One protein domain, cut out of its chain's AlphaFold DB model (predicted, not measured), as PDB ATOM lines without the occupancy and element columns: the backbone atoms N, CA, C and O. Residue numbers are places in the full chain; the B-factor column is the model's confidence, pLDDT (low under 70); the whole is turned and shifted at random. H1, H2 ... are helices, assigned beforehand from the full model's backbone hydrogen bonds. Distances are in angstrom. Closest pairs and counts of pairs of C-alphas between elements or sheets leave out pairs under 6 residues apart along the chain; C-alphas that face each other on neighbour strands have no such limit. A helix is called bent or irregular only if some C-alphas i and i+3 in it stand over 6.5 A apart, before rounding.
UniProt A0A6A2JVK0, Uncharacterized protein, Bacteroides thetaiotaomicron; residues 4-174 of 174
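Overview. This is residues 4 to 174 of the 174 residues of an uncharacterized protein of Bacteroides thetaiotaomicron (UniProt A0A6A2JVK0). H2 is the middle of the domain, with H1 and H3 packed against it as an up-and-down bundle and the long H7 crossing it on another side. H4 crosses from H3 to H5, H6 packs on H5 at the far end from the start of H1, and residues 110 to 115 stick out as a loop. The printed part has 171 residues with seven named helices, H1 to H7 in order, and no named strand: all helix. It is compact, with a radius of gyration of the C-alphas of 16.3 A, and spans 52 by 42 by 28 A.

Along the chain. H1, residues 4 to 25, begins at C-alpha 4, (-10.825, -44.530, 0.373), and is 32.8 A long; it is neither bent nor irregular, but only just: C-alphas 4 and 7 are 6.1 A apart. H2, residues 35 to 55, is 30.4 A long, and H3, residues 62 to 79, is 25.6 A. H4, residues 88 to 107, 27.8 A long, is irregular, with C-alphas 94 and 97 7.1 A apart, and has a kink of 40 degrees near residue 95. H5 is residues 120 to 128 and H6 residues 136 to 145. H7, residues 148 to 173, 36.1 A long, has a kink of 32 degrees near residue 156 and ends at C-alpha 173, (6.850, -44.820, 7.699).

Arrangement. H2 is the hub, touching five helices. H1 and H2 form a helical hairpin, opposite ways at a shallow tilt of 34.6 degrees, only just short of steep; residues 15 to 25 of H1 touch H2, the closest C-alphas being those of Ala 22 and Ala 42, 5.0 A apart. H2 and H3 form another hairpin, at a shallow tilt of 22 degrees, closest at C-alphas Phe 39 and Thr 76, 7.2 A. H2 touches H7 at a steep tilt of 48 degrees, with C-alphas Gly 49 and Ile 169 closest at 6.5 A. H2 touches H5, with C-alphas Gly 37 and Met 126 closest at 4.4 A. H2 and H4 only just touch, with 3 pairs of C-alphas within 8 A, the closest those of Met 43 and Tyr 92, 6.1 A apart. H5 and H6 touch about perpendicular, at 78 degrees, with C-alphas Ala 120 and Leu 143 closest at 5.9 A. H3 and H7 are apart. Every O i to N i+4 pair is within hydrogen-bond range in H2, H3 and H6; the counts are 16 of 18 in H1, 13 of 16 in H4, 4 of 5 in H5 and 20 of 22 in H7.

Size, cuts and confidence. The C-alphas of Phe 4 and Pro 147 are the farthest apart, at 53.1 A. The printed part has no cut, and its long link is H4 to H5, 12 residues. The mean pLDDT of the printed part is 89.1; residues 4 to 12 and residue 85 are under 70.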
ATOM      1  N   PHE A   4     -11.312 -45.864  -0.015       37.84
ATOM      2  CA  PHE A   4     -10.825 -44.530   0.373       37.84
ATOM      3  C   PHE A   4     -10.776 -44.271   1.893       37.84
ATOM      4  O   PHE A   4     -10.160 -43.300   2.324       37.84
ATOM      5  N   GLY A   5     -11.400 -45.123   2.716       33.69
ATOM      6  CA  GLY A   5     -11.402 -44.970   4.180       33.69
ATOM      7  C   GLY A   5     -10.159 -45.537   4.873       33.69
ATOM      8  O   GLY A   5      -9.721 -44.996   5.884       33.69
ATOM      9  N   PHE A   6      -9.553 -46.589   4.313       36.75
ATOM     10  CA  PHE A   6      -8.439 -47.301   4.953       36.75
ATOM     11  C   PHE A   6      -7.113 -46.529   4.873       36.75
ATOM     12  O   PHE A   6      -6.351 -46.493   5.836       36.75
ATOM     13  N   PHE A   7      -6.865 -45.843   3.753       44.25
ATOM     14  CA  PHE A   7      -5.667 -45.015   3.583       44.25
ATOM     15  C   PHE A   7      -5.685 -43.767   4.474       44.25
ATOM     16  O   PHE A   7      -4.654 -43.428   5.047       44.25
ATOM     17  N   LYS A   8      -6.855 -43.140   4.681       47.88
ATOM     18  CA  LYS A   8      -7.006 -41.997   5.602       47.88
ATOM     19  C   LYS A   8      -6.710 -42.355   7.063       47.88
ATOM     20  O   LYS A   8      -6.236 -41.499   7.797       47.88
ATOM     21  N   GLY A   9      -6.989 -43.590   7.490       51.56
ATOM     22  CA  GLY A   9      -6.671 -44.056   8.844       51.56
ATOM     23  C   GLY A   9      -5.169 -44.255   9.061       51.56
ATOM     24  O   GLY A   9      -4.630 -43.793  10.060       51.56
ATOM     25  N   LYS A  10      -4.485 -44.876   8.089       57.44
ATOM     26  CA  LYS A  10      -3.052 -45.199   8.178       57.44
ATOM     27  C   LYS A  10      -2.155 -43.957   8.108       57.44
ATOM     28  O   LYS A  10      -1.169 -43.885   8.826       57.44
ATOM     29  N   THR A  11      -2.492 -42.956   7.293       58.97
ATOM     30  CA  THR A  11      -1.693 -41.718   7.200       58.97
ATOM     31  C   THR A  11      -1.827 -40.831   8.440       58.97
ATOM     32  O   THR A  11      -0.856 -40.220   8.879       58.97
ATOM     33  N   ASN A  12      -3.009 -40.807   9.061       60.94
ATOM     34  CA  ASN A  12      -3.252 -40.045  10.286       60.94
ATOM     35  C   ASN A  12      -2.507 -40.622  11.507       60.94
ATOM     36  O   ASN A  12      -2.119 -39.886  12.417       60.94
ATOM     37  N   ASP A  13      -2.302 -41.938  11.503       77.38
ATOM     38  CA  ASP A  13      -1.522 -42.680  12.496       77.38
ATOM     39  C   ASP A  13      -0.015 -42.385  12.381       77.38
ATOM     40  O   ASP A  13       0.678 -42.203  13.383       77.38
ATOM     41  N   VAL A  14       0.486 -42.208  11.152       85.62
ATOM     42  CA  VAL A  14       1.892 -41.860  10.899       85.62
ATOM     43  C   VAL A  14       2.252 -40.481  11.461       85.62
ATOM     44  O   VAL A  14       3.243 -40.366  12.178       85.62
ATOM     45  N   LEU A  15       1.439 -39.445  11.219       90.69
ATOM     46  CA  LEU A  15       1.701 -38.105  11.774       90.69
ATOM     47  C   LEU A  15       1.680 -38.110  13.313       90.69
ATOM     48  O   LEU A  15       2.520 -37.494  13.961       90.69
ATOM     49  N   THR A  16       0.761 -38.872  13.908       91.56
ATOM     50  CA  THR A  16       0.693 -39.055  15.369       91.56
ATOM     51  C   THR A  16       1.931 -39.790  15.904       91.56
ATOM     52  O   THR A  16       2.450 -39.481  16.979       91.56
ATOM     53  N   SER A  17       2.462 -40.734  15.126       92.44
ATOM     54  CA  SER A  17       3.716 -41.413  15.443       92.44
ATOM     55  C   SER A  17       4.908 -40.453  15.380       92.44
ATOM     56  O   SER A  17       5.741 -40.482  16.283       92.44
ATOM     57  N   VAL A  18       4.960 -39.546  14.394       95.25
ATOM     58  CA  VAL A  18       5.972 -38.471  14.333       95.25
ATOM     59  C   VAL A  18       5.915 -37.597  15.585       95.25
ATOM     60  O   VAL A  18       6.949 -37.367  16.200       95.25
ATOM     61  N   PHE A  19       4.725 -37.196  16.037       96.00
ATOM     62  CA  PHE A  19       4.558 -36.433  17.282       96.00
ATOM     63  C   PHE A  19       5.086 -37.171  18.514       96.00
ATOM     64  O   PHE A  19       5.738 -36.578  19.374       96.00
ATOM     65  N   THR A  20       4.866 -38.484  18.578       95.25
ATOM     66  CA  THR A  20       5.389 -39.329  19.662       95.25
ATOM     67  C   THR A  20       6.917 -39.425  19.617       95.25
ATOM     68  O   THR A  20       7.575 -39.497  20.655       95.25
ATOM     69  N   VAL A  21       7.508 -39.450  18.417       96.44
ATOM     70  CA  VAL A  21       8.967 -39.443  18.248       96.44
ATOM     71  C   VAL A  21       9.546 -38.088  18.630       96.44
ATOM     72  O   VAL A  21      10.477 -38.069  19.428       96.44
ATOM     73  N   ALA A  22       8.966 -36.984  18.154       96.75
ATOM     74  CA  ALA A  22       9.371 -35.628  18.527       96.75
ATOM     75  C   ALA A  22       9.309 -35.425  20.047       96.75
ATOM     76  O   ALA A  22      10.223 -34.871  20.655       96.75
ATOM     77  N   GLU A  23       8.280 -35.977  20.699       96.00
ATOM     78  CA  GLU A  23       8.155 -35.915  22.154       96.00
ATOM     79  C   GLU A  23       9.308 -36.612  22.876       96.00
ATOM     80  O   GLU A  23       9.810 -36.096  23.873       96.00
ATOM     81  N   LYS A  24       9.754 -37.767  22.372       95.56
ATOM     82  CA  LYS A  24      10.944 -38.456  22.890       95.56
ATOM     83  C   LYS A  24      12.215 -37.674  22.570       95.56
ATOM     84  O   LYS A  24      13.089 -37.581  23.428       95.56
ATOM     85  N   GLY A  25      12.292 -37.107  21.369       93.19
ATOM     86  CA  GLY A  25      13.422 -36.329  20.874       93.19
ATOM     87  C   GLY A  25      13.759 -35.153  21.775       93.19
ATOM     88  O   GLY A  25      14.910 -35.012  22.172       93.19
ATOM     89  N   MET A  26      12.748 -34.425  22.260       93.81
ATOM     90  CA  MET A  26      12.926 -33.339  23.238       93.81
ATOM     91  C   MET A  26      13.733 -33.724  24.486       93.81
ATOM     92  O   MET A  26      14.306 -32.847  25.134       93.81
ATOM     93  N   TYR A  27      13.732 -35.002  24.880       91.50
ATOM     94  CA  TYR A  27      14.448 -35.507  26.056       91.50
ATOM     95  C   TYR A  27      15.657 -36.376  25.701       91.50
ATOM     96  O   TYR A  27      16.480 -36.637  26.575       91.50
ATOM     97  N   ASN A  28      15.785 -36.790  24.441       88.81
ATOM     98  CA  ASN A  28      16.854 -37.644  23.936       88.81
ATOM     99  C   ASN A  28      17.952 -36.824  23.241       88.81
ATOM    100  O   ASN A  28      18.358 -37.112  22.119       88.81
ATOM    101  N   ILE A  29      18.413 -35.786  23.927       88.94
ATOM    102  CA  ILE A  29      19.427 -34.844  23.453       88.94
ATOM    103  C   ILE A  29      20.634 -34.879  24.379       88.94
ATOM    104  O   ILE A  29      20.496 -34.989  25.599       88.94
ATOM    105  N   ASN A  30      21.819 -34.757  23.791       89.19
ATOM    106  CA  ASN A  30      23.090 -34.809  24.510       89.19
ATOM    107  C   ASN A  30      23.810 -33.449  24.505       89.19
ATOM    108  O   ASN A  30      25.023 -33.369  24.342       89.19
ATOM    109  N   PHE A  31      23.042 -32.365  24.637       88.06
ATOM    110  CA  PHE A  31      23.536 -30.997  24.786       88.06
ATOM    111  C   PHE A  31      22.608 -30.202  25.719       88.06
ATOM    112  O   PHE A  31      21.421 -30.514  25.853       88.06
ATOM    113  N   SER A  32      23.165 -29.213  26.425       88.94
ATOM    114  CA  SER A  32      22.425 -28.421  27.416       88.94
ATOM    115  C   SER A  32      21.482 -27.435  26.732       88.94
ATOM    116  O   SER A  32      21.938 -26.619  25.937       88.94
ATOM    117  N   ILE A  33      20.186 -27.482  27.064       93.94
ATOM    118  CA  ILE A  33      19.182 -26.546  26.538       93.94
ATOM    119  C   ILE A  33      18.103 -26.191  27.560       93.94
ATOM    120  O   ILE A  33      17.809 -26.958  28.484       93.94
ATOM    121  N   SER A  34      17.473 -25.031  27.349       96.00
ATOM    122  CA  SER A  34      16.312 -24.575  28.116       96.00
ATOM    123  C   SER A  34      15.022 -25.312  27.716       96.00
ATOM    124  O   SER A  34      15.004 -26.122  26.788       96.00
ATOM    125  N   GLN A  35      13.913 -25.025  28.407       95.25
ATOM    126  CA  GLN A  35      12.595 -25.551  28.022       95.25
ATOM    127  C   GLN A  35      12.148 -25.008  26.659       95.25
ATOM    128  O   GLN A  35      11.586 -25.740  25.850       95.25
ATOM    129  N   GLU A  36      12.457 -23.745  26.369       95.06
ATOM    130  CA  GLU A  36      12.249 -23.139  25.055       95.06
ATOM    131  C   GLU A  36      13.074 -23.845  23.977       95.06
ATOM    132  O   GLU A  36      12.556 -24.125  22.900       95.06
ATOM    133  N   GLY A  37      14.328 -24.193  24.280       95.75
ATOM    134  CA  GLY A  37      15.162 -24.991  23.383       95.75
ATOM    135  C   GLY A  37      14.567 -26.373  23.110       95.75
ATOM    136  O   GLY A  37      14.524 -26.812  21.965       95.75
ATOM    137  N   ARG A  38      14.031 -27.057  24.137       96.38
ATOM    138  CA  ARG A  38      13.336 -28.351  23.955       96.38
ATOM    139  C   ARG A  38      12.134 -28.212  23.032       96.38
ATOM    140  O   ARG A  38      11.899 -29.080  22.198       96.38
ATOM    141  N   PHE A  39      11.397 -27.116  23.160       95.81
ATOM    142  CA  PHE A  39      10.290 -26.822  22.265       95.81
ATOM    143  C   PHE A  39      10.756 -26.595  20.815       95.81
ATOM    144  O   PHE A  39      10.127 -27.108  19.892       95.81
ATOM    145  N   GLU A  40      11.878 -25.902  20.604       95.94
ATOM    146  CA  GLU A  40      12.501 -25.737  19.278       95.94
ATOM    147  C   GLU A  40      12.963 -27.080  18.687       95.94
ATOM    148  O   GLU A  40      12.744 -27.327  17.502       95.94
ATOM    149  N   VAL A  41      13.486 -27.997  19.510       96.88
ATOM    150  CA  VAL A  41      13.791 -29.379  19.089       96.88
ATOM    151  C   VAL A  41      12.522 -30.123  18.661       96.88
ATOM    152  O   VAL A  41      12.511 -30.717  17.591       96.88
ATOM    153  N   ALA A  42      11.422 -30.059  19.421       96.38
ATOM    154  CA  ALA A  42      10.159 -30.684  18.998       96.38
ATOM    155  C   ALA A  42       9.644 -30.129  17.665       96.38
ATOM    156  O   ALA A  42       9.185 -30.887  16.810       96.38
ATOM    157  N   MET A  43       9.712 -28.809  17.485       96.62
ATOM    158  CA  MET A  43       9.323 -28.165  16.235       96.62
ATOM    159  C   MET A  43      10.184 -28.649  15.059       96.62
ATOM    160  O   MET A  43       9.638 -29.012  14.013       96.62
ATOM    161  N   PHE A  44      11.503 -28.717  15.244       97.06
ATOM    162  CA  PHE A  44      12.425 -29.264  14.252       97.06
ATOM    163  C   PHE A  44      12.124 -30.735  13.930       97.06
ATOM    164  O   PHE A  44      12.014 -31.098  12.758       97.06
ATOM    165  N   ASP A  45      11.918 -31.569  14.950       97.44
ATOM    166  CA  ASP A  45      11.659 -33.000  14.790       97.44
ATOM    167  C   ASP A  45      10.378 -33.263  13.986       97.44
ATOM    168  O   ASP A  45      10.335 -34.156  13.134       97.44
ATOM    169  N   ILE A  46       9.338 -32.457  14.222       96.25
ATOM    170  CA  ILE A  46       8.091 -32.499  13.453       96.25
ATOM    171  C   ILE A  46       8.333 -32.088  12.011       96.25
ATOM    172  O   ILE A  46       7.869 -32.780  11.109       96.25
ATOM    173  N   TRP A  47       9.039 -30.976  11.785       96.25
ATOM    174  CA  TRP A  47       9.355 -30.517  10.435       96.25
ATOM    175  C   TRP A  47      10.116 -31.591   9.649       96.25
ATOM    176  O   TRP A  47       9.670 -31.969   8.562       96.25
ATOM    177  N   LEU A  48      11.176 -32.164  10.224       95.88
ATOM    178  CA  LEU A  48      11.930 -33.229   9.567       95.88
ATOM    179  C   LEU A  48      11.052 -34.460   9.318       95.88
ATOM    180  O   LEU A  48      11.095 -35.049   8.241       95.88
ATOM    181  N   GLY A  49      10.211 -34.837  10.285       95.25
ATOM    182  CA  GLY A  49       9.273 -35.940  10.115       95.25
ATOM    183  C   GLY A  49       8.295 -35.723   8.965       95.25
ATOM    184  O   GLY A  49       8.084 -36.637   8.171       95.25
ATOM    185  N   THR A  50       7.750 -34.511   8.827       93.38
ATOM    186  CA  THR A  50       6.869 -34.165   7.702       93.38
ATOM    187  C   THR A  50       7.603 -34.187   6.364       93.38
ATOM    188  O   THR A  50       7.071 -34.750   5.412       93.38
ATOM    189  N   MET A  51       8.849 -33.701   6.308       92.75
ATOM    190  CA  MET A  51       9.690 -33.777   5.106       92.75
ATOM    191  C   MET A  51       9.926 -35.231   4.673       92.75
ATOM    192  O   MET A  51       9.695 -35.589   3.522       92.75
ATOM    193  N   LEU A  52      10.304 -36.111   5.607       92.94
ATOM    194  CA  LEU A  52      10.529 -37.533   5.313       92.94
ATOM    195  C   LEU A  52       9.250 -38.247   4.851       92.94
ATOM    196  O   LEU A  52       9.299 -39.138   4.004       92.94
ATOM    197  N   MET A  53       8.092 -37.876   5.399       91.69
ATOM    198  CA  MET A  53       6.803 -38.402   4.943       91.69
ATOM    199  C   MET A  53       6.502 -37.991   3.499       91.69
ATOM    200  O   MET A  53       6.071 -38.835   2.710       91.69
ATOM    201  N   GLU A  54       6.749 -36.726   3.150       89.69
ATOM    202  CA  GLU A  54       6.600 -36.215   1.784       89.69
ATOM    203  C   GLU A  54       7.543 -36.944   0.812       89.69
ATOM    204  O   GLU A  54       7.096 -37.401  -0.245       89.69
ATOM    205  N   GLU A  55       8.802 -37.171   1.202       88.62
ATOM    206  CA  GLU A  55       9.775 -37.955   0.425       88.62
ATOM    207  C   GLU A  55       9.337 -39.412   0.194       88.62
ATOM    208  O   GLU A  55       9.646 -39.996  -0.844       88.62
ATOM    209  N   GLN A  56       8.608 -40.017   1.139       88.81
ATOM    210  CA  GLN A  56       8.035 -41.363   0.991       88.81
ATOM    211  C   GLN A  56       6.641 -41.364   0.334       88.81
ATOM    212  O   GLN A  56       5.960 -42.392   0.329       88.81
ATOM    213  N   HIS A  57       6.203 -40.234  -0.232       86.50
ATOM    214  CA  HIS A  57       4.900 -40.062  -0.884       86.50
ATOM    215  C   HIS A  57       3.692 -40.348   0.031       86.50
ATOM    216  O   HIS A  57       2.620 -40.763  -0.428       86.50
ATOM    217  N   ILE A  58       3.839 -40.112   1.338       86.06
ATOM    218  CA  ILE A  58       2.763 -40.241   2.323       86.06
ATOM    219  C   ILE A  58       1.985 -38.927   2.365       86.06
ATOM    220  O   ILE A  58       2.266 -38.028   3.152       86.06
ATOM    221  N   ASN A  59       0.968 -38.829   1.513       79.88
ATOM    222  CA  ASN A  59       0.179 -37.607   1.392       79.88
ATOM    223  C   ASN A  59      -0.866 -37.487   2.512       79.88
ATOM    224  O   ASN A  59      -1.793 -38.299   2.623       79.88
ATOM    225  N   ILE A  60      -0.747 -36.420   3.300       81.81
ATOM    226  CA  ILE A  60      -1.771 -35.944   4.235       81.81
ATOM    227  C   ILE A  60      -2.326 -34.632   3.690       81.81
ATOM    228  O   ILE A  60      -1.603 -33.836   3.098       81.81
ATOM    229  N   ASP A  61      -3.626 -34.412   3.876       88.12
ATOM    230  CA  ASP A  61      -4.230 -33.117   3.578       88.12
ATOM    231  C   ASP A  61      -3.494 -32.003   4.343       88.12
ATOM    232  O   ASP A  61      -3.363 -32.065   5.567       88.12
ATOM    233  N   TYR A  62      -3.003 -30.996   3.617       86.25
ATOM    234  CA  TYR A  62      -2.153 -29.949   4.183       86.25
ATOM    235  C   TYR A  62      -2.836 -29.209   5.340       86.25
ATOM    236  O   TYR A  62      -2.219 -28.987   6.380       86.25
ATOM    237  N   MET A  63      -4.123 -28.876   5.194       88.19
ATOM    238  CA  MET A  63      -4.878 -28.168   6.230       88.19
ATOM    239  C   MET A  63      -5.052 -29.038   7.476       88.19
ATOM    240  O   MET A  63      -4.868 -28.563   8.595       88.19
ATOM    241  N   LEU A  64      -5.359 -30.324   7.294       89.19
ATOM    242  CA  LEU A  64      -5.435 -31.281   8.395       89.19
ATOM    243  C   LEU A  64      -4.088 -31.431   9.116       89.19
ATOM    244  O   LEU A  64      -4.062 -31.471  10.345       89.19
ATOM    245  N   MET A  65      -2.985 -31.511   8.368       90.38
ATOM    246  CA  MET A  65      -1.639 -31.614   8.927       90.38
ATOM    247  C   MET A  65      -1.283 -30.373   9.749       90.38
ATOM    248  O   MET A  65      -0.878 -30.514  10.900       90.38
ATOM    249  N   GLN A  66      -1.495 -29.171   9.202       90.19
ATOM    250  CA  GLN A  66      -1.219 -27.919   9.911       90.19
ATOM    251  C   GLN A  66      -2.037 -27.800  11.200       90.19
ATOM    252  O   GLN A  66      -1.463 -27.535  12.253       90.19
ATOM    253  N   ASN A  67      -3.342 -28.094  11.157       90.56
ATOM    254  CA  ASN A  67      -4.196 -28.051  12.349       90.56
ATOM    255  C   ASN A  67      -3.706 -29.004  13.451       90.56
ATOM    256  O   ASN A  67      -3.731 -28.665  14.632       90.56
ATOM    257  N   LYS A  68      -3.241 -30.198  13.069       92.19
ATOM    258  CA  LYS A  68      -2.710 -31.191  14.011       92.19
ATOM    259  C   LYS A  68      -1.364 -30.794  14.601       92.19
ATOM    260  O   LYS A  68      -1.140 -31.026  15.786       92.19
ATOM    261  N   ILE A  69      -0.481 -30.214  13.789       93.12
ATOM    262  CA  ILE A  69       0.796 -29.673  14.263       93.12
ATOM    263  C   ILE A  69       0.524 -28.545  15.259       93.12
ATOM    264  O   ILE A  69       1.064 -28.569  16.357       93.12
ATOM    265  N   GLU A  70      -0.365 -27.608  14.927       91.75
ATOM    266  CA  GLU A  70      -0.768 -26.520  15.823       91.75
ATOM    267  C   GLU A  70      -1.312 -27.045  17.161       91.75
ATOM    268  O   GLU A  70      -0.882 -26.598  18.225       91.75
ATOM    269  N   GLU A  71      -2.213 -28.030  17.133       92.38
ATOM    270  CA  GLU A  71      -2.748 -28.637  18.354       92.38
ATOM    271  C   GLU A  71      -1.650 -29.296  19.203       92.38
ATOM    272  O   GLU A  71      -1.580 -29.064  20.414       92.38
ATOM    273  N   TYR A  72      -0.754 -30.063  18.577       93.81
ATOM    274  CA  TYR A  72       0.374 -30.687  19.267       93.81
ATOM    275  C   TYR A  72       1.321 -29.649  19.884       93.81
ATOM    276  O   TYR A  72       1.742 -29.790  21.037       93.81
ATOM    277  N   LEU A  73       1.649 -28.582  19.150       93.00
ATOM    278  CA  LEU A  73       2.533 -27.528  19.640       93.00
ATOM    279  C   LEU A  73       1.918 -26.818  20.853       93.00
ATOM    280  O   LEU A  73       2.612 -26.630  21.851       93.00
ATOM    281  N   LYS A  74       0.611 -26.524  20.843       92.25
ATOM    282  CA  LYS A  74      -0.096 -25.967  22.013       92.25
ATOM    283  C   LYS A  74      -0.020 -26.884  23.232       92.25
ATOM    284  O   LYS A  74       0.246 -26.418  24.340       92.25
ATOM    285  N   GLN A  75      -0.225 -28.187  23.046       93.06
ATOM    286  CA  GLN A  75      -0.106 -29.163  24.136       93.06
ATOM    287  C   GLN A  75       1.328 -29.233  24.678       93.06
ATOM    288  O   GLN A  75       1.536 -29.303  25.890       93.06
ATOM    289  N   THR A  76       2.321 -29.148  23.794       93.88
ATOM    290  CA  THR A  76       3.740 -29.180  24.165       93.88
ATOM    291  C   THR A  76       4.152 -27.929  24.944       93.88
ATOM    292  O   THR A  76       4.836 -28.047  25.958       93.88
ATOM    293  N   VAL A  77       3.672 -26.745  24.548       92.75
ATOM    294  CA  VAL A  77       3.848 -25.482  25.293       92.75
ATOM    295  C   VAL A  77       3.359 -25.629  26.731       92.75
ATOM    296  O   VAL A  77       4.095 -25.313  27.665       92.75
ATOM    297  N   LEU A  78       2.146 -26.164  26.916       92.81
ATOM    298  CA  LEU A  78       1.577 -26.404  28.245       92.81
ATOM    299  C   LEU A  78       2.421 -27.396  29.051       92.81
ATOM    300  O   LEU A  78       2.695 -27.159  30.226       92.81
ATOM    301  N   LYS A  79       2.867 -28.487  28.418       93.88
ATOM    302  CA  LYS A  79       3.687 -29.523  29.060       93.88
ATOM    303  C   LYS A  79       5.040 -28.991  29.538       93.88
ATOM    304  O   LYS A  79       5.501 -29.380  30.607       93.88
ATOM    305  N   LEU A  80       5.667 -28.118  28.752       93.50
ATOM    306  CA  LEU A  80       6.960 -27.508  29.071       93.50
ATOM    307  C   LEU A  80       6.829 -26.285  30.000       93.50
ATOM    308  O   LEU A  80       7.841 -25.711  30.394       93.50
ATOM    309  N   GLY A  81       5.603 -25.888  30.365       93.44
ATOM    310  CA  GLY A  81       5.344 -24.733  31.229       93.44
ATOM    311  C   GLY A  81       5.653 -23.388  30.564       93.44
ATOM    312  O   GLY A  81       5.985 -22.427  31.255       93.44
ATOM    313  N   LEU A  82       5.576 -23.319  29.232       91.94
ATOM    314  CA  LEU A  82       5.893 -22.118  28.462       91.94
ATOM    315  C   LEU A  82       4.691 -21.146  28.391       91.94
ATOM    316  O   LEU A  82       3.538 -21.584  28.438       91.94
ATOM    317  N   PRO A  83       4.920 -19.823  28.250       85.75
ATOM    318  CA  PRO A  83       3.841 -18.831  28.180       85.75
ATOM    319  C   PRO A  83       2.909 -19.004  26.967       85.75
ATOM    320  O   PRO A  83       3.270 -18.683  25.839       85.75
ATOM    321  N   VAL A  84       1.663 -19.417  27.210       73.25
ATOM    322  CA  VAL A  84       0.646 -19.731  26.177       73.25
ATOM    323  C   VAL A  84       0.268 -18.532  25.289       73.25
ATOM    324  O   VAL A  84      -0.254 -18.697  24.194       73.25
ATOM    325  N   GLU A  85       0.550 -17.309  25.735       66.25
ATOM    326  CA  GLU A  85       0.209 -16.060  25.036       66.25
ATOM    327  C   GLU A  85       1.058 -15.802  23.776       66.25
ATOM    328  O   GLU A  85       0.720 -14.940  22.959       66.25
ATOM    329  N   LYS A  86       2.166 -16.531  23.593       71.25
ATOM    330  CA  LYS A  86       3.033 -16.390  22.417       71.25
ATOM    331  C   LYS A  86       2.492 -17.196  21.226       71.25
ATOM    332  O   LYS A  86       2.005 -18.311  21.365       71.25
ATOM    333  N   LYS A  87       2.630 -16.637  20.015       77.62
ATOM    334  CA  LYS A  87       2.199 -17.257  18.744       77.62
ATOM    335  C   LYS A  87       3.228 -18.263  18.219       77.62
ATOM    336  O   LYS A  87       3.847 -18.031  17.180       77.62
ATOM    337  N   TYR A  88       3.433 -19.347  18.954       80.25
ATOM    338  CA  TYR A  88       4.472 -20.334  18.662       80.25
ATOM    339  C   TYR A  88       4.302 -21.044  17.312       80.25
ATOM    340  O   TYR A  88       5.305 -21.402  16.696       80.25
ATOM    341  N   GLU A  89       3.078 -21.175  16.787       77.06
ATOM    342  CA  GLU A  89       2.876 -21.766  15.454       77.06
ATOM    343  C   GLU A  89       3.512 -20.918  14.348       77.06
ATOM    344  O   GLU A  89       3.982 -21.441  13.341       77.06
ATOM    345  N   ARG A  90       3.564 -19.593  14.531       83.44
ATOM    346  CA  ARG A  90       4.243 -18.714  13.571       83.44
ATOM    347  C   ARG A  90       5.744 -18.944  13.595       83.44
ATOM    348  O   ARG A  90       6.349 -18.983  12.531       83.44
ATOM    349  N   THR A  91       6.327 -19.127  14.780       86.62
ATOM    350  CA  THR A  91       7.751 -19.452  14.920       86.62
ATOM    351  C   THR A  91       8.085 -20.722  14.143       86.62
ATOM    352  O   THR A  91       9.011 -20.692  13.344       86.62
ATOM    353  N   TYR A  92       7.279 -21.782  14.269       86.50
ATOM    354  CA  TYR A  92       7.456 -23.018  13.495       86.50
ATOM    355  C   TYR A  92       7.566 -22.771  11.980       86.50
ATOM    356  O   TYR A  92       8.428 -23.346  11.322       86.50
ATOM    357  N   LEU A  93       6.728 -21.891  11.420       85.88
ATOM    358  CA  LEU A  93       6.782 -21.551   9.994       85.88
ATOM    359  C   LEU A  93       8.041 -20.757   9.624       85.88
ATOM    360  O   LEU A  93       8.649 -21.055   8.602       85.88
ATOM    361  N   PHE A  94       8.447 -19.793  10.455       88.62
ATOM    362  CA  PHE A  94       9.638 -18.967  10.210       88.62
ATOM    363  C   PHE A  94      10.952 -19.749  10.264       88.62
ATOM    364  O   PHE A  94      11.932 -19.343   9.649       88.62
ATOM    365  N   ARG A  95      10.998 -20.856  11.006       91.75
ATOM    366  CA  ARG A  95      12.228 -21.632  11.185       91.75
ATOM    367  C   ARG A  95      12.587 -22.525   9.998       91.75
ATOM    368  O   ARG A  95      13.755 -22.878   9.859       91.75
ATOM    369  N   LYS A  96      11.605 -22.896   9.168       91.25
ATOM    370  CA  LYS A  96      11.752 -23.942   8.140       91.25
ATOM    371  C   LYS A  96      12.932 -23.703   7.206       91.25
ATOM    372  O   LYS A  96      13.744 -24.602   7.041       91.25
ATOM    373  N   GLU A  97      13.048 -22.499   6.651       91.62
ATOM    374  CA  GLU A  97      14.108 -22.166   5.690       91.62
ATOM    375  C   GLU A  97      15.505 -22.265   6.318       91.62
ATOM    376  O   GLU A  97      16.423 -22.822   5.719       91.62
ATOM    377  N   GLY A  98      15.665 -21.795   7.560       94.19
ATOM    378  CA  GLY A  98      16.940 -21.885   8.271       94.19
ATOM    379  C   GLY A  98      17.306 -23.318   8.669       94.19
ATOM    380  O   GLY A  98      18.468 -23.709   8.565       94.19
ATOM    381  N   TRP A  99      16.326 -24.136   9.071       96.06
ATOM    382  CA  TRP A  99      16.557 -25.566   9.302       96.06
ATOM    383  C   TRP A  99      16.924 -26.303   8.019       96.06
ATOM    384  O   TRP A  99      17.850 -27.109   8.034       96.06
ATOM    385  N   GLU A 100      16.229 -26.026   6.918       95.75
ATOM    386  CA  GLU A 100      16.520 -26.625   5.617       95.75
ATOM    387  C   GLU A 100      17.937 -26.286   5.162       95.75
ATOM    388  O   GLU A 100      18.691 -27.189   4.797       95.75
ATOM    389  N   HIS A 101      18.336 -25.016   5.263       95.06
ATOM    390  CA  HIS A 101      19.693 -24.579   4.952       95.06
ATOM    391  C   HIS A 101      20.746 -25.368   5.747       95.06
ATOM    392  O   HIS A 101      21.686 -25.908   5.160       95.06
ATOM    393  N   ASP A 102      20.574 -25.486   7.066       96.56
ATOM    394  CA  ASP A 102      21.534 -26.185   7.918       96.56
ATOM    395  C   ASP A 102      21.554 -27.702   7.668       96.56
ATOM    396  O   ASP A 102      22.634 -28.288   7.567       96.56
ATOM    397  N   VAL A 103      20.391 -28.350   7.500       95.19
ATOM    398  CA  VAL A 103      20.321 -29.780   7.140       95.19
ATOM    399  C   VAL A 103      21.010 -30.029   5.802       95.19
ATOM    400  O   VAL A 103      21.825 -30.946   5.689       95.19
ATOM    401  N   MET A 104      20.722 -29.213   4.789       93.62
ATOM    402  CA  MET A 104      21.311 -29.373   3.462       93.62
ATOM    403  C   MET A 104      22.816 -29.116   3.487       93.62
ATOM    404  O   MET A 104      23.563 -29.867   2.858       93.62
ATOM    405  N   GLY A 105      23.279 -28.124   4.249       93.81
ATOM    406  CA  GLY A 105      24.702 -27.881   4.471       93.81
ATOM    407  C   GLY A 105      25.409 -29.081   5.102       93.81
ATOM    408  O   GLY A 105      26.487 -29.468   4.649       93.81
ATOM    409  N   LEU A 106      24.779 -29.724   6.091       93.19
ATOM    410  CA  LEU A 106      25.300 -30.935   6.730       93.19
ATOM    411  C   LEU A 106      25.329 -32.140   5.779       93.19
ATOM    412  O   LEU A 106      26.355 -32.808   5.691       93.19
ATOM    413  N   ILE A 107      24.242 -32.405   5.043       90.56
ATOM    414  CA  ILE A 107      24.143 -33.542   4.107       90.56
ATOM    415  C   ILE A 107      25.193 -33.451   2.994       90.56
ATOM    416  O   ILE A 107      25.762 -34.467   2.596       90.56
ATOM    417  N   HIS A 108      25.463 -32.244   2.493       89.81
ATOM    418  CA  HIS A 108      26.428 -32.018   1.415       89.81
ATOM    419  C   HIS A 108      27.857 -31.758   1.919       89.81
ATOM    420  O   HIS A 108      28.759 -31.499   1.116       89.81
ATOM    421  N   SER A 109      28.091 -31.824   3.233       88.56
ATOM    422  CA  SER A 109      29.428 -31.686   3.803       88.56
ATOM    423  C   SER A 109      30.243 -32.964   3.568       88.56
ATOM    424  O   SER A 109      29.936 -34.025   4.099       88.56
ATOM    425  N   ASP A 110      31.315 -32.857   2.779       84.69
ATOM    426  CA  ASP A 110      32.258 -33.947   2.473       84.69
ATOM    427  C   ASP A 110      33.495 -33.870   3.392       84.69
ATOM    428  O   ASP A 110      34.638 -33.787   2.940       84.69
ATOM    429  N   TYR A 111      33.287 -33.810   4.711       79.88
ATOM    430  CA  TYR A 111      34.382 -33.829   5.689       79.88
ATOM    431  C   TYR A 111      34.966 -35.256   5.820       79.88
ATOM    432  O   TYR A 111      34.195 -36.213   5.911       79.88
ATOM    433  N   PRO A 112      36.306 -35.453   5.846       83.88
ATOM    434  CA  PRO A 112      37.368 -34.453   6.027       83.88
ATOM    435  C   PRO A 112      37.950 -33.849   4.740       83.88
ATOM    436  O   PRO A 112      38.941 -33.122   4.804       83.88
ATOM    437  N   ARG A 113      37.388 -34.146   3.562       83.56
ATOM    438  CA  ARG A 113      37.885 -33.617   2.281       83.56
ATOM    439  C   ARG A 113      37.663 -32.111   2.132       83.56
ATOM    440  O   ARG A 113      38.495 -31.442   1.521       83.56
ATOM    441  N   THR A 114      36.561 -31.583   2.655       83.81
ATOM    442  CA  THR A 114      36.238 -30.148   2.670       83.81
ATOM    443  C   THR A 114      36.136 -29.611   4.098       83.81
ATOM    444  O   THR A 114      36.256 -30.352   5.075       83.81
ATOM    445  N   LYS A 115      35.955 -28.289   4.238       85.31
ATOM    446  CA  LYS A 115      35.658 -27.684   5.542       85.31
ATOM    447  C   LYS A 115      34.332 -28.245   6.067       85.31
ATOM    448  O   LYS A 115      33.351 -28.283   5.326       85.31
ATOM    449  N   GLN A 116      34.322 -28.642   7.338       89.19
ATOM    450  CA  GLN A 116      33.112 -29.078   8.031       89.19
ATOM    451  C   GLN A 116      32.076 -27.950   8.007       89.19
ATOM    452  O   GLN A 116      32.389 -26.815   8.372       89.19
ATOM    453  N   PHE A 117      30.855 -28.267   7.584       93.62
ATOM    454  CA  PHE A 117      29.727 -27.355   7.735       93.62
ATOM    455  C   PHE A 117      29.285 -27.331   9.205       93.62
ATOM    456  O   PHE A 117      29.212 -28.387   9.840       93.62
ATOM    457  N   LEU A 118      28.997 -26.142   9.737       95.44
ATOM    458  CA  LEU A 118      28.565 -25.941  11.118       95.44
ATOM    459  C   LEU A 118      27.138 -25.360  11.135       95.44
ATOM    460  O   LEU A 118      26.928 -24.310  10.526       95.44
ATOM    461  N   PRO A 119      26.169 -26.008  11.812       95.88
ATOM    462  CA  PRO A 119      24.752 -25.641  11.760       95.88
ATOM    463  C   PRO A 119      24.440 -24.476  12.712       95.88
ATOM    464  O   PRO A 119      23.910 -24.647  13.815       95.88
ATOM    465  N   ALA A 120      24.844 -23.276  12.299       96.50
ATOM    466  CA  ALA A 120      24.763 -22.077  13.124       96.50
ATOM    467  C   ALA A 120      23.321 -21.625  13.393       96.50
ATOM    468  O   ALA A 120      23.036 -21.130  14.484       96.50
ATOM    469  N   TYR A 121      22.403 -21.807  12.440       96.69
ATOM    470  CA  TYR A 121      21.008 -21.410  12.623       96.69
ATOM    471  C   TYR A 121      20.298 -22.318  13.624       96.69
ATOM    472  O   TYR A 121      19.573 -21.841  14.502       96.69
ATOM    473  N   MET A 122      20.547 -23.624  13.551       96.25
ATOM    474  CA  MET A 122      20.039 -24.581  14.531       96.25
ATOM    475  C   MET A 122      20.564 -24.284  15.930       96.25
ATOM    476  O   MET A 122      19.774 -24.233  16.869       96.25
ATOM    477  N   TYR A 123      21.860 -23.997  16.073       97.19
ATOM    478  CA  TYR A 123      22.417 -23.576  17.358       97.19
ATOM    479  C   TYR A 123      21.750 -22.293  17.878       97.19
ATOM    480  O   TYR A 123      21.313 -22.233  19.030       97.19
ATOM    481  N   LEU A 124      21.608 -21.285  17.009       96.44
ATOM    482  CA  LEU A 124      20.979 -20.010  17.346       96.44
ATOM    483  C   LEU A 124      19.562 -20.208  17.895       96.44
ATOM    484  O   LEU A 124      19.212 -19.598  18.901       96.44
ATOM    485  N   CYS A 125      18.750 -21.053  17.257       95.12
ATOM    486  CA  CYS A 125      17.354 -21.247  17.645       95.12
ATOM    487  C   CYS A 125      17.125 -22.317  18.717       95.12
ATOM    488  O   CYS A 125      16.125 -22.239  19.415       95.12
ATOM    489  N   MET A 126      18.002 -23.305  18.882       95.62
ATOM    490  CA  MET A 126      17.805 -24.369  19.876       95.62
ATOM    491  C   MET A 126      18.526 -24.086  21.193       95.62
ATOM    492  O   MET A 126      18.065 -24.527  22.245       95.62
ATOM    493  N   VAL A 127      19.649 -23.364  21.143       96.31
ATOM    494  CA  VAL A 127      20.556 -23.199  22.286       96.31
ATOM    495  C   VAL A 127      20.669 -21.734  22.698       96.31
ATOM    496  O   VAL A 127      20.323 -21.395  23.829       96.31
ATOM    497  N   ALA A 128      21.112 -20.852  21.798       94.81
ATOM    498  CA  ALA A 128      21.474 -19.483  22.176       94.81
ATOM    499  C   ALA A 128      20.257 -18.572  22.421       94.81
ATOM    500  O   ALA A 128      20.168 -17.876  23.435       94.81
ATOM    501  N   HIS A 129      19.311 -18.556  21.482       94.38
ATOM    502  CA  HIS A 129      18.167 -17.641  21.457       94.38
ATOM    503  C   HIS A 129      16.867 -18.355  21.045       94.38
ATOM    504  O   HIS A 129      16.232 -17.985  20.048       94.38
ATOM    505  N   PRO A 130      16.429 -19.367  21.815       93.31
ATOM    506  CA  PRO A 130      15.217 -20.099  21.493       93.31
ATOM    507  C   PRO A 130      13.973 -19.220  21.546       93.31
ATOM    508  O   PRO A 130      13.843 -18.319  22.377       93.31
ATOM    509  N   LEU A 131      13.045 -19.487  20.625       90.75
ATOM    510  CA  LEU A 131      11.777 -18.780  20.420       90.75
ATOM    511  C   LEU A 131      11.901 -17.300  20.038       90.75
ATOM    512  O   LEU A 131      10.878 -16.630  19.866       90.75
ATOM    513  N   LEU A 132      13.122 -16.789  19.873       90.12
ATOM    514  CA  LEU A 132      13.375 -15.442  19.387       90.12
ATOM    515  C   LEU A 132      13.501 -15.461  17.860       90.12
ATOM    516  O   LEU A 132      14.281 -16.231  17.292       90.12
ATOM    517  N   VAL A 133      12.700 -14.622  17.207       86.50
ATOM    518  CA  VAL A 133      12.704 -14.429  15.754       86.50
ATOM    519  C   VAL A 133      13.333 -13.073  15.471       86.50
ATOM    520  O   VAL A 133      12.919 -12.066  16.047       86.50
ATOM    521  N   PHE A 134      14.332 -13.069  14.598       86.00
ATOM    522  CA  PHE A 134      15.025 -11.877  14.132       86.00
ATOM    523  C   PHE A 134      14.648 -11.611  12.670       86.00
ATOM    524  O   PHE A 134      14.215 -12.526  11.968       86.00
ATOM    525  N   ASP A 135      14.814 -10.373  12.209       90.06
ATOM    526  CA  ASP A 135      14.873 -10.097  10.771       90.06
ATOM    527  C   ASP A 135      16.126 -10.733  10.135       90.06
ATOM    528  O   ASP A 135      17.018 -11.217  10.839       90.06
ATOM    529  N   GLU A 136      16.180 -10.772   8.803       86.62
ATOM    530  CA  GLU A 136      17.269 -11.407   8.045       86.62
ATOM    531  C   GLU A 136      18.641 -10.805   8.389       86.62
ATOM    532  O   GLU A 136      19.549 -11.538   8.777       86.62
ATOM    533  N   GLU A 137      18.770  -9.473   8.352       90.62
ATOM    534  CA  GLU A 137      20.026  -8.764   8.649       90.62
ATOM    535  C   GLU A 137      20.520  -9.072  10.071       90.62
ATOM    536  O   GLU A 137      21.691  -9.388  10.309       90.62
ATOM    537  N   THR A 138      19.612  -9.028  11.044       91.94
ATOM    538  CA  THR A 138      19.925  -9.337  12.436       91.94
ATOM    539  C   THR A 138      20.262 -10.811  12.614       91.94
ATOM    540  O   THR A 138      21.141 -11.124  13.418       91.94
ATOM    541  N   THR A 139      19.603 -11.708  11.876       92.00
ATOM    542  CA  THR A 139      19.915 -13.141  11.882       92.00
ATOM    543  C   THR A 139      21.345 -13.361  11.414       92.00
ATOM    544  O   THR A 139      22.126 -13.938  12.163       92.00
ATOM    545  N   GLU A 140      21.731 -12.846  10.246       91.38
ATOM    546  CA  GLU A 140      23.093 -12.993   9.711       91.38
ATOM    547  C   GLU A 140      24.152 -12.465  10.682       91.38
ATOM    548  O   GLU A 140      25.137 -13.152  10.978       91.38
ATOM    549  N   ARG A 141      23.913 -11.279  11.259       94.50
ATOM    550  CA  ARG A 141      24.795 -10.718  12.286       94.50
ATOM    551  C   ARG A 141      24.915 -11.662  13.480       94.50
ATOM    552  O   ARG A 141      26.029 -11.965  13.899       94.50
ATOM    553  N   LYS A 142      23.792 -12.157  14.009       95.06
ATOM    554  CA  LYS A 142      23.791 -13.078  15.151       95.06
ATOM    555  C   LYS A 142      24.484 -14.395  14.850       95.06
ATOM    556  O   LYS A 142      25.210 -14.869  15.712       95.06
ATOM    557  N   LEU A 143      24.339 -14.940  13.646       94.50
ATOM    558  CA  LEU A 143      25.059 -16.144  13.237       94.50
ATOM    559  C   LEU A 143      26.577 -15.921  13.232       94.50
ATOM    560  O   LEU A 143      27.317 -16.781  13.700       94.50
ATOM    561  N   SER A 144      27.041 -14.756  12.767       92.81
ATOM    562  CA  SER A 144      28.472 -14.415  12.755       92.81
ATOM    563  C   SER A 144      29.078 -14.173  14.144       92.81
ATOM    564  O   SER A 144      30.294 -14.256  14.303       92.81
ATOM    565  N   GLU A 145      28.242 -13.869  15.142       95.38
ATOM    566  CA  GLU A 145      28.653 -13.648  16.533       95.38
ATOM    567  C   GLU A 145      28.834 -14.965  17.311       95.38
ATOM    568  O   GLU A 145      29.415 -14.938  18.397       95.38
ATOM    569  N   ILE A 146      28.354 -16.103  16.790       95.62
ATOM    570  CA  ILE A 146      28.434 -17.390  17.492       95.62
ATOM    571  C   ILE A 146      29.882 -17.906  17.476       95.62
ATOM    572  O   ILE A 146      30.463 -18.078  16.396       95.62
ATOM    573  N   PRO A 147      30.472 -18.210  18.646       95.50
ATOM    574  CA  PRO A 147      31.797 -18.807  18.719       95.50
ATOM    575  C   PRO A 147      31.863 -20.155  17.985       95.50
ATOM    576  O   PRO A 147      30.978 -21.004  18.087       95.50
ATOM    577  N   THR A 148      32.931 -20.366  17.214       94.31
ATOM    578  CA  THR A 148      33.092 -21.592  16.410       94.31
ATOM    579  C   THR A 148      33.197 -22.847  17.277       94.31
ATOM    580  O   THR A 148      32.726 -23.907  16.878       94.31
ATOM    581  N   ASP A 149      33.807 -22.739  18.452       94.88
ATOM    582  CA  ASP A 149      33.912 -23.804  19.447       94.88
ATOM    583  C   ASP A 149      32.540 -24.260  19.955       94.88
ATOM    584  O   ASP A 149      32.287 -25.462  19.964       94.88
ATOM    585  N   GLU A 150      31.617 -23.335  20.239       95.19
ATOM    586  CA  GLU A 150      30.241 -23.688  20.620       95.19
ATOM    587  C   GLU A 150      29.525 -24.483  19.512       95.19
ATOM    588  O   GLU A 150      28.846 -25.477  19.777       95.19
ATOM    589  N   LEU A 151      29.724 -24.100  18.246       95.50
ATOM    590  CA  LEU A 151      29.160 -24.829  17.104       95.50
ATOM    591  C   LEU A 151      29.768 -26.225  16.932       95.50
ATOM    592  O   LEU A 151      29.062 -27.163  16.556       95.50
ATOM    593  N   VAL A 152      31.068 -26.372  17.187       93.81
ATOM    594  CA  VAL A 152      31.759 -27.667  17.128       93.81
ATOM    595  C   VAL A 152      31.269 -28.589  18.244       93.81
ATOM    596  O   VAL A 152      31.013 -29.767  17.985       93.81
ATOM    597  N   GLU A 153      31.090 -28.064  19.457       93.94
ATOM    598  CA  GLU A 153      30.535 -28.814  20.588       93.94
ATOM    599  C   GLU A 153      29.079 -29.230  20.347       93.94
ATOM    600  O   GLU A 153      28.691 -30.342  20.703       93.94
ATOM    601  N   PHE A 154      28.286 -28.381  19.690       95.81
ATOM    602  CA  PHE A 154      26.902 -28.682  19.325       95.81
ATOM    603  C   PHE A 154      26.778 -29.725  18.203       95.81
ATOM    604  O   PHE A 154      25.883 -30.574  18.244       95.81
ATOM    605  N   LEU A 155      27.672 -29.686  17.207       94.56
ATOM    606  CA  LEU A 155      27.569 -30.484  15.981       94.56
ATOM    607  C   LEU A 155      27.446 -31.989  16.253       94.56
ATOM    608  O   LEU A 155      26.576 -32.644  15.684       94.56
ATOM    609  N   GLY A 156      28.323 -32.546  17.092       93.44
ATOM    610  CA  GLY A 156      28.351 -33.985  17.376       93.44
ATOM    611  C   GLY A 156      27.027 -34.490  17.965       93.44
ATOM    612  O   GLY A 156      26.356 -35.307  17.326       93.44
ATOM    613  N   PRO A 157      26.606 -33.968  19.132       95.19
ATOM    614  CA  PRO A 157      25.321 -34.290  19.748       95.19
ATOM    615  C   PRO A 157      24.114 -34.065  18.831       95.19
ATOM    616  O   PRO A 157      23.184 -34.874  18.824       95.19
ATOM    617  N   PHE A 158      24.119 -32.993  18.033       95.31
ATOM    618  CA  PHE A 158      23.041 -32.740  17.084       95.31
ATOM    619  C   PHE A 158      22.986 -33.804  15.980       95.31
ATOM    620  O   PHE A 158      21.919 -34.345  15.696       95.31
ATOM    621  N   CYS A 159      24.125 -34.167  15.386       93.94
ATOM    622  CA  CYS A 159      24.201 -35.223  14.375       93.94
ATOM    623  C   CYS A 159      23.763 -36.592  14.919       93.94
ATOM    624  O   CYS A 159      23.151 -37.379  14.185       93.94
ATOM    625  N   GLU A 160      24.042 -36.886  16.193       95.06
ATOM    626  CA  GLU A 160      23.536 -38.081  16.880       95.06
ATOM    627  C   GLU A 160      22.006 -38.059  16.993       95.06
ATOM    628  O   GLU A 160      21.353 -39.036  16.606       95.06
ATOM    629  N   HIS A 161      21.432 -36.936  17.446       96.00
ATOM    630  CA  HIS A 161      19.981 -36.730  17.518       96.00
ATOM    631  C   HIS A 161      19.321 -36.851  16.141       96.00
ATOM    632  O   HIS A 161      18.415 -37.664  15.963       96.00
ATOM    633  N   TYR A 162      19.832 -36.135  15.136       95.12
ATOM    634  CA  TYR A 162      19.357 -36.193  13.752       95.12
ATOM    635  C   TYR A 162      19.383 -37.626  13.205       95.12
ATOM    636  O   TYR A 162      18.392 -38.128  12.671       95.12
ATOM    637  N   SER A 163      20.499 -38.336  13.395       94.81
ATOM    638  CA  SER A 163      20.645 -39.725  12.953       94.81
ATOM    639  C   SER A 163      19.649 -40.662  13.636       94.81
ATOM    640  O   SER A 163      19.108 -41.570  12.995       94.81
ATOM    641  N   TRP A 164      19.417 -40.482  14.938       96.31
ATOM    642  CA  TRP A 164      18.413 -41.234  15.686       96.31
ATOM    643  C   TRP A 164      17.000 -40.937  15.175       96.31
ATOM    644  O   TRP A 164      16.231 -41.876  14.939       96.31
ATOM    645  N   LEU A 165      16.683 -39.664  14.958       96.25
ATOM    646  CA  LEU A 165      15.383 -39.192  14.507       96.25
ATOM    647  C   LEU A 165      15.038 -39.768  13.132       96.25
ATOM    648  O   LEU A 165      14.023 -40.452  12.997       96.25
ATOM    649  N   VAL A 166      15.925 -39.605  12.142       95.31
ATOM    650  CA  VAL A 166      15.744 -40.154  10.788       95.31
ATOM    651  C   VAL A 166      15.556 -41.668  10.847       95.31
ATOM    652  O   VAL A 166      14.588 -42.194  10.305       95.31
ATOM    653  N   LYS A 167      16.429 -42.406  11.550       95.38
ATOM    654  CA  LYS A 167      16.304 -43.872  11.661       95.38
ATOM    655  C   LYS A 167      14.990 -44.293  12.314       95.38
ATOM    656  O   LYS A 167      14.428 -45.317  11.926       95.38
ATOM    657  N   THR A 168      14.530 -43.551  13.316       95.31
ATOM    658  CA  THR A 168      13.293 -43.850  14.041       95.31
ATOM    659  C   THR A 168      12.072 -43.583  13.169       95.31
ATOM    660  O   THR A 168      11.239 -44.472  13.021       95.31
ATOM    661  N   ILE A 169      11.998 -42.414  12.530       93.81
ATOM    662  CA  ILE A 169      10.881 -42.044  11.654       93.81
ATOM    663  C   ILE A 169      10.827 -42.960  10.431       93.81
ATOM    664  O   ILE A 169       9.777 -43.530  10.147       93.81
ATOM    665  N   MET A 170      11.958 -43.212   9.766       92.44
ATOM    666  CA  MET A 170      12.011 -44.085   8.587       92.44
ATOM    667  C   MET A 170      11.548 -45.523   8.869       92.44
ATOM    668  O   MET A 170      11.068 -46.188   7.957       92.44
ATOM    669  N   LYS A 171      11.675 -46.017  10.108       91.12
ATOM    670  CA  LYS A 171      11.136 -47.326  10.525       91.12
ATOM    671  C   LYS A 171       9.625 -47.320  10.751       91.12
ATOM    672  O   LYS A 171       9.023 -48.384  10.717       91.12
ATOM    673  N   LEU A 172       9.042 -46.161  11.047       87.44
ATOM    674  CA  LEU A 172       7.605 -46.005  11.271       87.44
ATOM    675  C   LEU A 172       6.846 -45.814   9.957       87.44
ATOM    676  O   LEU A 172       5.684 -46.198   9.864       87.44
ATOM    677  N   ILE A 173       7.495 -45.202   8.961       83.44
ATOM    678  CA  ILE A 173       6.850 -44.820   7.699       83.44
ATOM    679  C   ILE A 173       7.067 -45.808   6.543       83.44
ATOM    680  O   ILE A 173       6.348 -45.722   5.549       83.44
ATOM    681  N   LYS A 174       8.026 -46.736   6.663       70.81
ATOM    682  CA  LYS A 174       8.242 -47.853   5.723       70.81
ATOM    683  C   LYS A 174       7.398 -49.066   6.103       70.81
ATOM    684  O   LYS A 174       6.793 -49.662   5.185       70.81
TER     685      LYS A 174